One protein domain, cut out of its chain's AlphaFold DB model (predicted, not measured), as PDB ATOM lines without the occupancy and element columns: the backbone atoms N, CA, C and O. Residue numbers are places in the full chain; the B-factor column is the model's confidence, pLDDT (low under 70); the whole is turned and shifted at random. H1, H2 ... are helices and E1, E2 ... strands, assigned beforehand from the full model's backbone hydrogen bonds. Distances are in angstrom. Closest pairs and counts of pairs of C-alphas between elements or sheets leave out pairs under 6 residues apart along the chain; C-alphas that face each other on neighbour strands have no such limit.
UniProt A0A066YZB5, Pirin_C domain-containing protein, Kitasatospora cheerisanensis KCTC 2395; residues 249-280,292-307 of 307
ATOM      1  N   THR A 249     -64.233  68.905  33.960       82.88
ATOM      2  CA  THR A 249     -65.262  68.069  34.606       82.88
ATOM      3  C   THR A 249     -65.652  66.849  33.775       82.88
ATOM      4  O   THR A 249     -66.250  65.914  34.301       82.88
ATOM      5  N   GLU A 250     -65.346  66.851  32.477       84.44
ATOM      6  CA  GLU A 250     -65.689  65.763  31.561       84.44
ATOM      7  C   GLU A 250     -64.790  64.538  31.780       84.44
ATOM      8  O   GLU A 250     -63.606  64.657  32.102       84.44
ATOM      9  N   ARG A 251     -65.349  63.339  31.575       87.12
ATOM     10  CA  ARG A 251     -64.555  62.109  31.482       87.12
ATOM     11  C   ARG A 251     -64.046  61.965  30.053       87.12
ATOM     12  O   ARG A 251     -64.843  61.933  29.121       87.12
ATOM     13  N   LEU A 252     -62.732  61.852  29.899       91.44
ATOM     14  CA  LEU A 252     -62.067  61.746  28.607       91.44
ATOM     15  C   LEU A 252     -61.337  60.411  28.484       91.44
ATOM     16  O   LEU A 252     -60.676  59.935  29.411       91.44
ATOM     17  N   VAL A 253     -61.418  59.820  27.301       93.56
ATOM     18  CA  VAL A 253     -60.552  58.734  26.862       93.56
ATOM     19  C   VAL A 253     -59.431  59.359  26.044       93.56
ATOM     20  O   VAL A 253     -59.684  60.058  25.069       93.56
ATOM     21  N   MET A 254     -58.186  59.105  26.441       94.25
ATOM     22  CA  MET A 254     -57.008  59.539  25.695       94.25
ATOM     23  C   MET A 254     -56.173  58.316  25.350       94.25
ATOM     24  O   MET A 254     -55.715  57.611  26.253       94.25
ATOM     25  N   TRP A 255     -55.985  58.084  24.057       95.94
ATOM     26  CA  TRP A 255     -55.179  56.995  23.523       95.94
ATOM     27  C   TRP A 255     -54.449  57.488  22.280       95.94
ATOM     28  O   TRP A 255     -55.060  58.058  21.375       95.94
ATOM     29  N   TRP A 256     -53.133  57.274  22.251       95.12
ATOM     30  CA  TRP A 256     -52.261  57.799  21.203       95.12
ATOM     31  C   TRP A 256     -52.508  59.306  20.972       95.12
ATOM     32  O   TRP A 256     -52.500  60.077  21.930       95.12
ATOM     33  N   ASN A 257     -52.741  59.727  19.729       96.25
ATOM     34  CA  ASN A 257     -52.996  61.116  19.350       96.25
ATOM     35  C   ASN A 257     -54.484  61.511  19.422       96.25
ATOM     36  O   ASN A 257     -54.852  62.585  18.945       96.25
ATOM     37  N   PHE A 258     -55.349  60.659  19.984       96.12
ATOM     38  CA  PHE A 258     -56.793  60.874  20.020       96.12
ATOM     39  C   PHE A 258     -57.301  61.130  21.436       96.12
ATOM     40  O   PHE A 258     -56.916  60.460  22.399       96.12
ATOM     41  N   ILE A 259     -58.212  62.096  21.534       94.44
ATOM     42  CA  ILE A 259     -58.975  62.411  22.737       94.44
ATOM     43  C   ILE A 259     -60.453  62.354  22.349       94.44
ATOM     44  O   ILE A 259     -60.874  63.047  21.424       94.44
ATOM     45  N   GLY A 260     -61.212  61.529  23.057       93.62
ATOM     46  CA  GLY A 260     -62.654  61.360  22.901       93.62
ATOM     47  C   GLY A 260     -63.318  61.155  24.258       93.62
ATOM     48  O   GLY A 260     -62.677  61.281  25.303       93.62
ATOM     49  N   ARG A 261     -64.604  60.832  24.261       92.94
ATOM     50  CA  ARG A 261     -65.400  60.552  25.466       92.94
ATOM     51  C   ARG A 261     -65.624  59.061  25.687       92.94
ATOM     52  O   ARG A 261     -65.837  58.639  26.822       92.94
ATOM     53  N   THR A 262     -65.536  58.263  24.627       93.88
ATOM     54  CA  THR A 262     -65.789  56.817  24.652       93.88
ATOM     55  C   THR A 262     -64.696  56.044  23.916       93.88
ATOM     56  O   THR A 262     -63.896  56.616  23.176       93.88
ATOM     57  N   HIS A 263     -64.646  54.727  24.132       94.88
ATOM     58  CA  HIS A 263     -63.783  53.835  23.357       94.88
ATOM     59  C   HIS A 263     -64.130  53.874  21.861       94.88
ATOM     60  O   HIS A 263     -63.224  53.974  21.037       94.88
ATOM     61  N   ASP A 264     -65.420  53.869  21.523       96.00
ATOM     62  CA  ASP A 264     -65.896  53.826  20.136       96.00
ATOM     63  C   ASP A 264     -65.479  55.069  19.343       96.00
ATOM     64  O   ASP A 264     -65.062  54.960  18.193       96.00
ATOM     65  N   GLU A 265     -65.488  56.252  19.969       96.19
ATOM     66  CA  GLU A 265     -64.980  57.477  19.338       96.19
ATOM     67  C   GLU A 265     -63.484  57.370  18.995       96.19
ATOM     68  O   GLU A 265     -63.051  57.829  17.937       96.19
ATOM     69  N   ILE A 266     -62.688  56.744  19.870       97.31
ATOM     70  CA  ILE A 266     -61.262  56.500  19.619       97.31
ATOM     71  C   ILE A 266     -61.077  55.461  18.511       97.31
ATOM     72  O   ILE A 266     -60.195  55.627  17.664       97.31
ATOM     73  N   ALA A 267     -61.894  54.408  18.501       96.75
ATOM     74  CA  ALA A 267     -61.845  53.378  17.473       96.75
ATOM     75  C   ALA A 267     -62.165  53.952  16.090       96.75
ATOM     76  O   ALA A 267     -61.399  53.737  15.151       96.75
ATOM     77  N   GLN A 268     -63.212  54.775  15.995       97.19
ATOM     78  CA  GLN A 268     -63.552  55.473  14.762       97.19
ATOM     79  C   GLN A 268     -62.432  56.427  14.326       97.19
ATOM     80  O   GLN A 268     -62.013  56.395  13.173       97.19
ATOM     81  N   ALA A 269     -61.873  57.226  15.243       97.06
ATOM     82  CA  ALA A 269     -60.771  58.136  14.916       97.06
ATOM     83  C   ALA A 269     -59.520  57.396  14.409       97.06
ATOM     84  O   ALA A 269     -58.825  57.877  13.511       97.06
ATOM     85  N   ARG A 270     -59.231  56.209  14.953       96.56
ATOM     86  CA  ARG A 270     -58.145  55.349  14.471       96.56
ATOM     87  C   ARG A 270     -58.410  54.832  13.060       96.56
ATOM     88  O   ARG A 270     -57.483  54.832  12.246       96.56
ATOM     89  N   GLU A 271     -59.628  54.384  12.782       96.50
ATOM     90  CA  GLU A 271     -60.015  53.904  11.455       96.50
ATOM     91  C   GLU A 271     -59.925  55.025  10.418       96.50
ATOM     92  O   GLU A 271     -59.254  54.878   9.397       96.50
ATOM     93  N   ASP A 272     -60.470  56.199  10.741       96.31
ATOM     94  CA  ASP A 272     -60.403  57.397   9.902       96.31
ATOM     95  C   ASP A 272     -58.951  57.818   9.599       96.31
ATOM     96  O   ASP A 272     -58.622  58.302   8.511       96.31
ATOM     97  N   TRP A 273     -58.046  57.655  10.571       95.94
ATOM     98  CA  TRP A 273     -56.621  57.926  10.380       95.94
ATOM     99  C   TRP A 273     -55.950  56.899   9.477       95.94
ATOM    100  O   TRP A 273     -55.112  57.270   8.651       95.94
ATOM    101  N   THR A 274     -56.309  55.631   9.637       93.44
ATOM    102  CA  THR A 274     -55.705  54.512   8.910       93.44
ATOM    103  C   THR A 274     -56.138  54.519   7.444       93.44
ATOM    104  O   THR A 274     -55.307  54.333   6.562       93.44
ATOM    105  N   THR A 275     -57.413  54.812   7.185       93.62
ATOM    106  CA  THR A 275     -58.005  54.891   5.838       93.62
ATOM    107  C   THR A 275     -57.789  56.241   5.158       93.62
ATOM    108  O   THR A 275     -57.921  56.350   3.944       93.62
ATOM    109  N   GLY A 276     -57.435  57.282   5.919       90.06
ATOM    110  CA  GLY A 276     -57.163  58.615   5.382       90.06
ATOM    111  C   GLY A 276     -58.407  59.455   5.088       90.06
ATOM    112  O   GLY A 276     -58.291  60.485   4.432       90.06
ATOM    113  N   THR A 277     -59.577  59.073   5.596       87.75
ATOM    114  CA  THR A 277     -60.868  59.685   5.235       87.75
ATOM    115  C   THR A 277     -61.119  61.054   5.874       87.75
ATOM    116  O   THR A 277     -61.840  61.868   5.301       87.75
ATOM    117  N   ARG A 278     -60.528  61.343   7.047       92.62
ATOM    118  CA  ARG A 278     -60.860  62.548   7.845       92.62
ATOM    119  C   ARG A 278     -59.731  63.564   8.040       92.62
ATOM    120  O   ARG A 278     -60.002  64.754   8.180       92.62
ATOM    121  N   PHE A 279     -58.473  63.128   8.113       91.62
ATOM    122  CA  PHE A 279     -57.366  63.948   8.647       91.62
ATOM    123  C   PHE A 279     -56.555  64.724   7.598       91.62
ATOM    124  O   PHE A 279     -55.487  65.247   7.913       91.62
ATOM    125  N   GLY A 280     -57.062  64.817   6.367       89.50
ATOM    126  CA  GLY A 280     -56.368  65.464   5.255       89.50
ATOM    127  C   GLY A 280     -55.060  64.766   4.863       89.50
ATOM    128  O   GLY A 280     -54.721  63.684   5.360       89.50
ATOM    129  N   ALA A 292     -51.185  54.075  13.014       95.25
ATOM    130  CA  ALA A 292     -51.747  54.053  14.358       95.25
ATOM    131  C   ALA A 292     -51.497  52.675  15.002       95.25
ATOM    132  O   ALA A 292     -51.713  51.653  14.340       95.25
ATOM    133  N   PRO A 293     -51.105  52.610  16.289       95.56
ATOM    134  CA  PRO A 293     -50.961  51.337  16.995       95.56
ATOM    135  C   PRO A 293     -52.271  50.521  17.003       95.56
ATOM    136  O   PRO A 293     -53.352  51.086  16.810       95.56
ATOM    137  N   PRO A 294     -52.233  49.196  17.224       94.19
ATOM    138  CA  PRO A 294     -53.454  48.433  17.471       94.19
ATOM    139  C   PRO A 294     -54.134  48.916  18.760       94.19
ATOM    140  O   PRO A 294     -53.464  49.319  19.717       94.19
ATOM    141  N   LEU A 295     -55.467  48.881  18.790       93.81
ATOM    142  CA  LEU A 295     -56.199  49.125  20.031       93.81
ATOM    143  C   LEU A 295     -55.936  47.981  21.022       93.81
ATOM    144  O   LEU A 295     -55.769  46.834  20.598       93.81
ATOM    145  N   PRO A 296     -55.901  48.268  22.333       91.44
ATOM    146  CA  PRO A 296     -55.849  47.214  23.334       91.44
ATOM    147  C   PRO A 296     -57.109  46.343  23.260       91.44
ATOM    148  O   PRO A 296     -58.186  46.825  22.916       91.44
ATOM    149  N   ALA A 297     -56.979  45.071  23.642       88.12
ATOM    150  CA  ALA A 297     -58.100  44.128  23.669       88.12
ATOM    151  C   ALA A 297     -59.183  44.506  24.698       88.12
ATOM    152  O   ALA A 297     -60.328  44.081  24.582       88.12
ATOM    153  N   LEU A 298     -58.820  45.296  25.714       91.31
ATOM    154  CA  LEU A 298     -59.746  45.780  26.730       91.31
ATOM    155  C   LEU A 298     -60.284  47.171  26.364       91.31
ATOM    156  O   LEU A 298     -59.507  48.018  25.906       91.31
ATOM    157  N   PRO A 299     -61.575  47.449  26.636       89.56
ATOM    158  CA  PRO A 299     -62.150  48.770  26.429       89.56
ATOM    159  C   PRO A 299     -61.371  49.861  27.166       89.56
ATOM    160  O   PRO A 299     -60.993  49.727  28.332       89.56
ATOM    161  N   LEU A 300     -61.159  50.980  26.478       90.81
ATOM    162  CA  LEU A 300     -60.468  52.129  27.050       90.81
ATOM    163  C   LEU A 300     -61.362  52.805  28.097       90.81
ATOM    164  O   LEU A 300     -62.473  53.234  27.790       90.81
ATOM    165  N   LYS A 301     -60.865  52.931  29.331       88.62
ATOM    166  CA  LYS A 301     -61.614  53.531  30.441       88.62
ATOM    167  C   LYS A 301     -61.584  55.067  30.361       88.62
ATOM    168  O   LYS A 301     -60.491  55.642  30.378       88.62
ATOM    169  N   PRO A 302     -62.745  55.749  30.357       88.75
ATOM    170  CA  PRO A 302     -62.796  57.197  30.506       88.75
ATOM    171  C   PRO A 302     -62.212  57.627  31.853       88.75
ATOM    172  O   PRO A 302     -62.630  57.152  32.915       88.75
ATOM    173  N   ARG A 303     -61.255  58.553  31.810       84.00
ATOM    174  CA  ARG A 303     -60.638  59.166  32.985       84.00
ATOM    175  C   ARG A 303     -61.280  60.520  33.220       84.00
ATOM    176  O   ARG A 303     -61.357  61.342  32.316       84.00
ATOM    177  N   GLY A 304     -61.750  60.741  34.436       76.31
ATOM    178  CA  GLY A 304     -62.198  62.049  34.891       76.31
ATOM    179  C   GLY A 304     -61.746  62.257  36.319       76.31
ATOM    180  O   GLY A 304     -61.050  61.417  36.887       76.31
ATOM    181  N   ARG A 305     -62.152  63.380  36.897       69.81
ATOM    182  CA  ARG A 305     -61.805  63.698  38.274       69.81
ATOM    183  C   ARG A 305     -62.456  62.700  39.237       69.81
ATOM    184  O   ARG A 305     -63.681  62.620  39.309       69.81
ATOM    185  N   GLU A 306     -61.631  61.984  39.988       61.03
ATOM    186  CA  GLU A 306     -62.018  61.375  41.262       61.03
ATOM    187  C   GLU A 306     -61.722  62.432  42.341       61.03
ATOM    188  O   GLU A 306     -60.681  63.094  42.284       61.03
ATOM    189  N   ARG A 307     -62.710  62.733  43.192       54.09
ATOM    190  CA  ARG A 307     -62.610  63.779  44.223       54.09
ATOM    191  C   ARG A 307     -62.116  63.198  45.530       54.09
ATOM    192  O   ARG A 307     -62.551  62.071  45.839       54.09
TER     193      ARG A 307
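Overview. This is residues 249 to 280 and 292 to 307 of the 307 residues of the protein "Pirin_C domain-containing protein" of Kitasatospora cheerisanensis KCTC 2395 (UniProt A0A066YZB5). With little regular structure, the model is a small hairpin of two strands, E1 and E2, packed on residues 263 to 270 of one helix, H1, and a long arched stretch without named elements, residues 292 to 307. The printed part has 48 residues, 19 of them in E1, E2 and H1, in that order; the class is mixed, the sheet antiparallel. It is only just loose, close to compact, with a radius of gyration of the C-alphas of 11.7 A, and elongated, 39 by 23 by 14 A.

Along the chain. E1 is residues 253 to 255, from C-alpha 253 at (-60.552, 58.734, 26.862). E2 is residues 258 to 260. H1, residues 263 to 275, is 18.5 A long and ends at C-alpha 275 at (-58.005, 54.891, 5.838).

Arrangement. E1 and E2 form an antiparallel hairpin at 168 degrees, with N 253 and O 260 2.8 A apart, within hydrogen-bond range. The closest C-alphas of E2 and H1, Gly 260 and Ile 266, are 6.0 A apart. In H1 every O i to N i+4 pair is within hydrogen-bond range.

Size, cuts and confidence. The C-alphas farthest apart, Thr 275 and Arg 307, are 39.7 A apart. Residues 281 to 291 are not printed; C-alphas 280 and 292 are 15.3 A apart. Both links are tight. Residues 305 to 307 have pLDDT under 70.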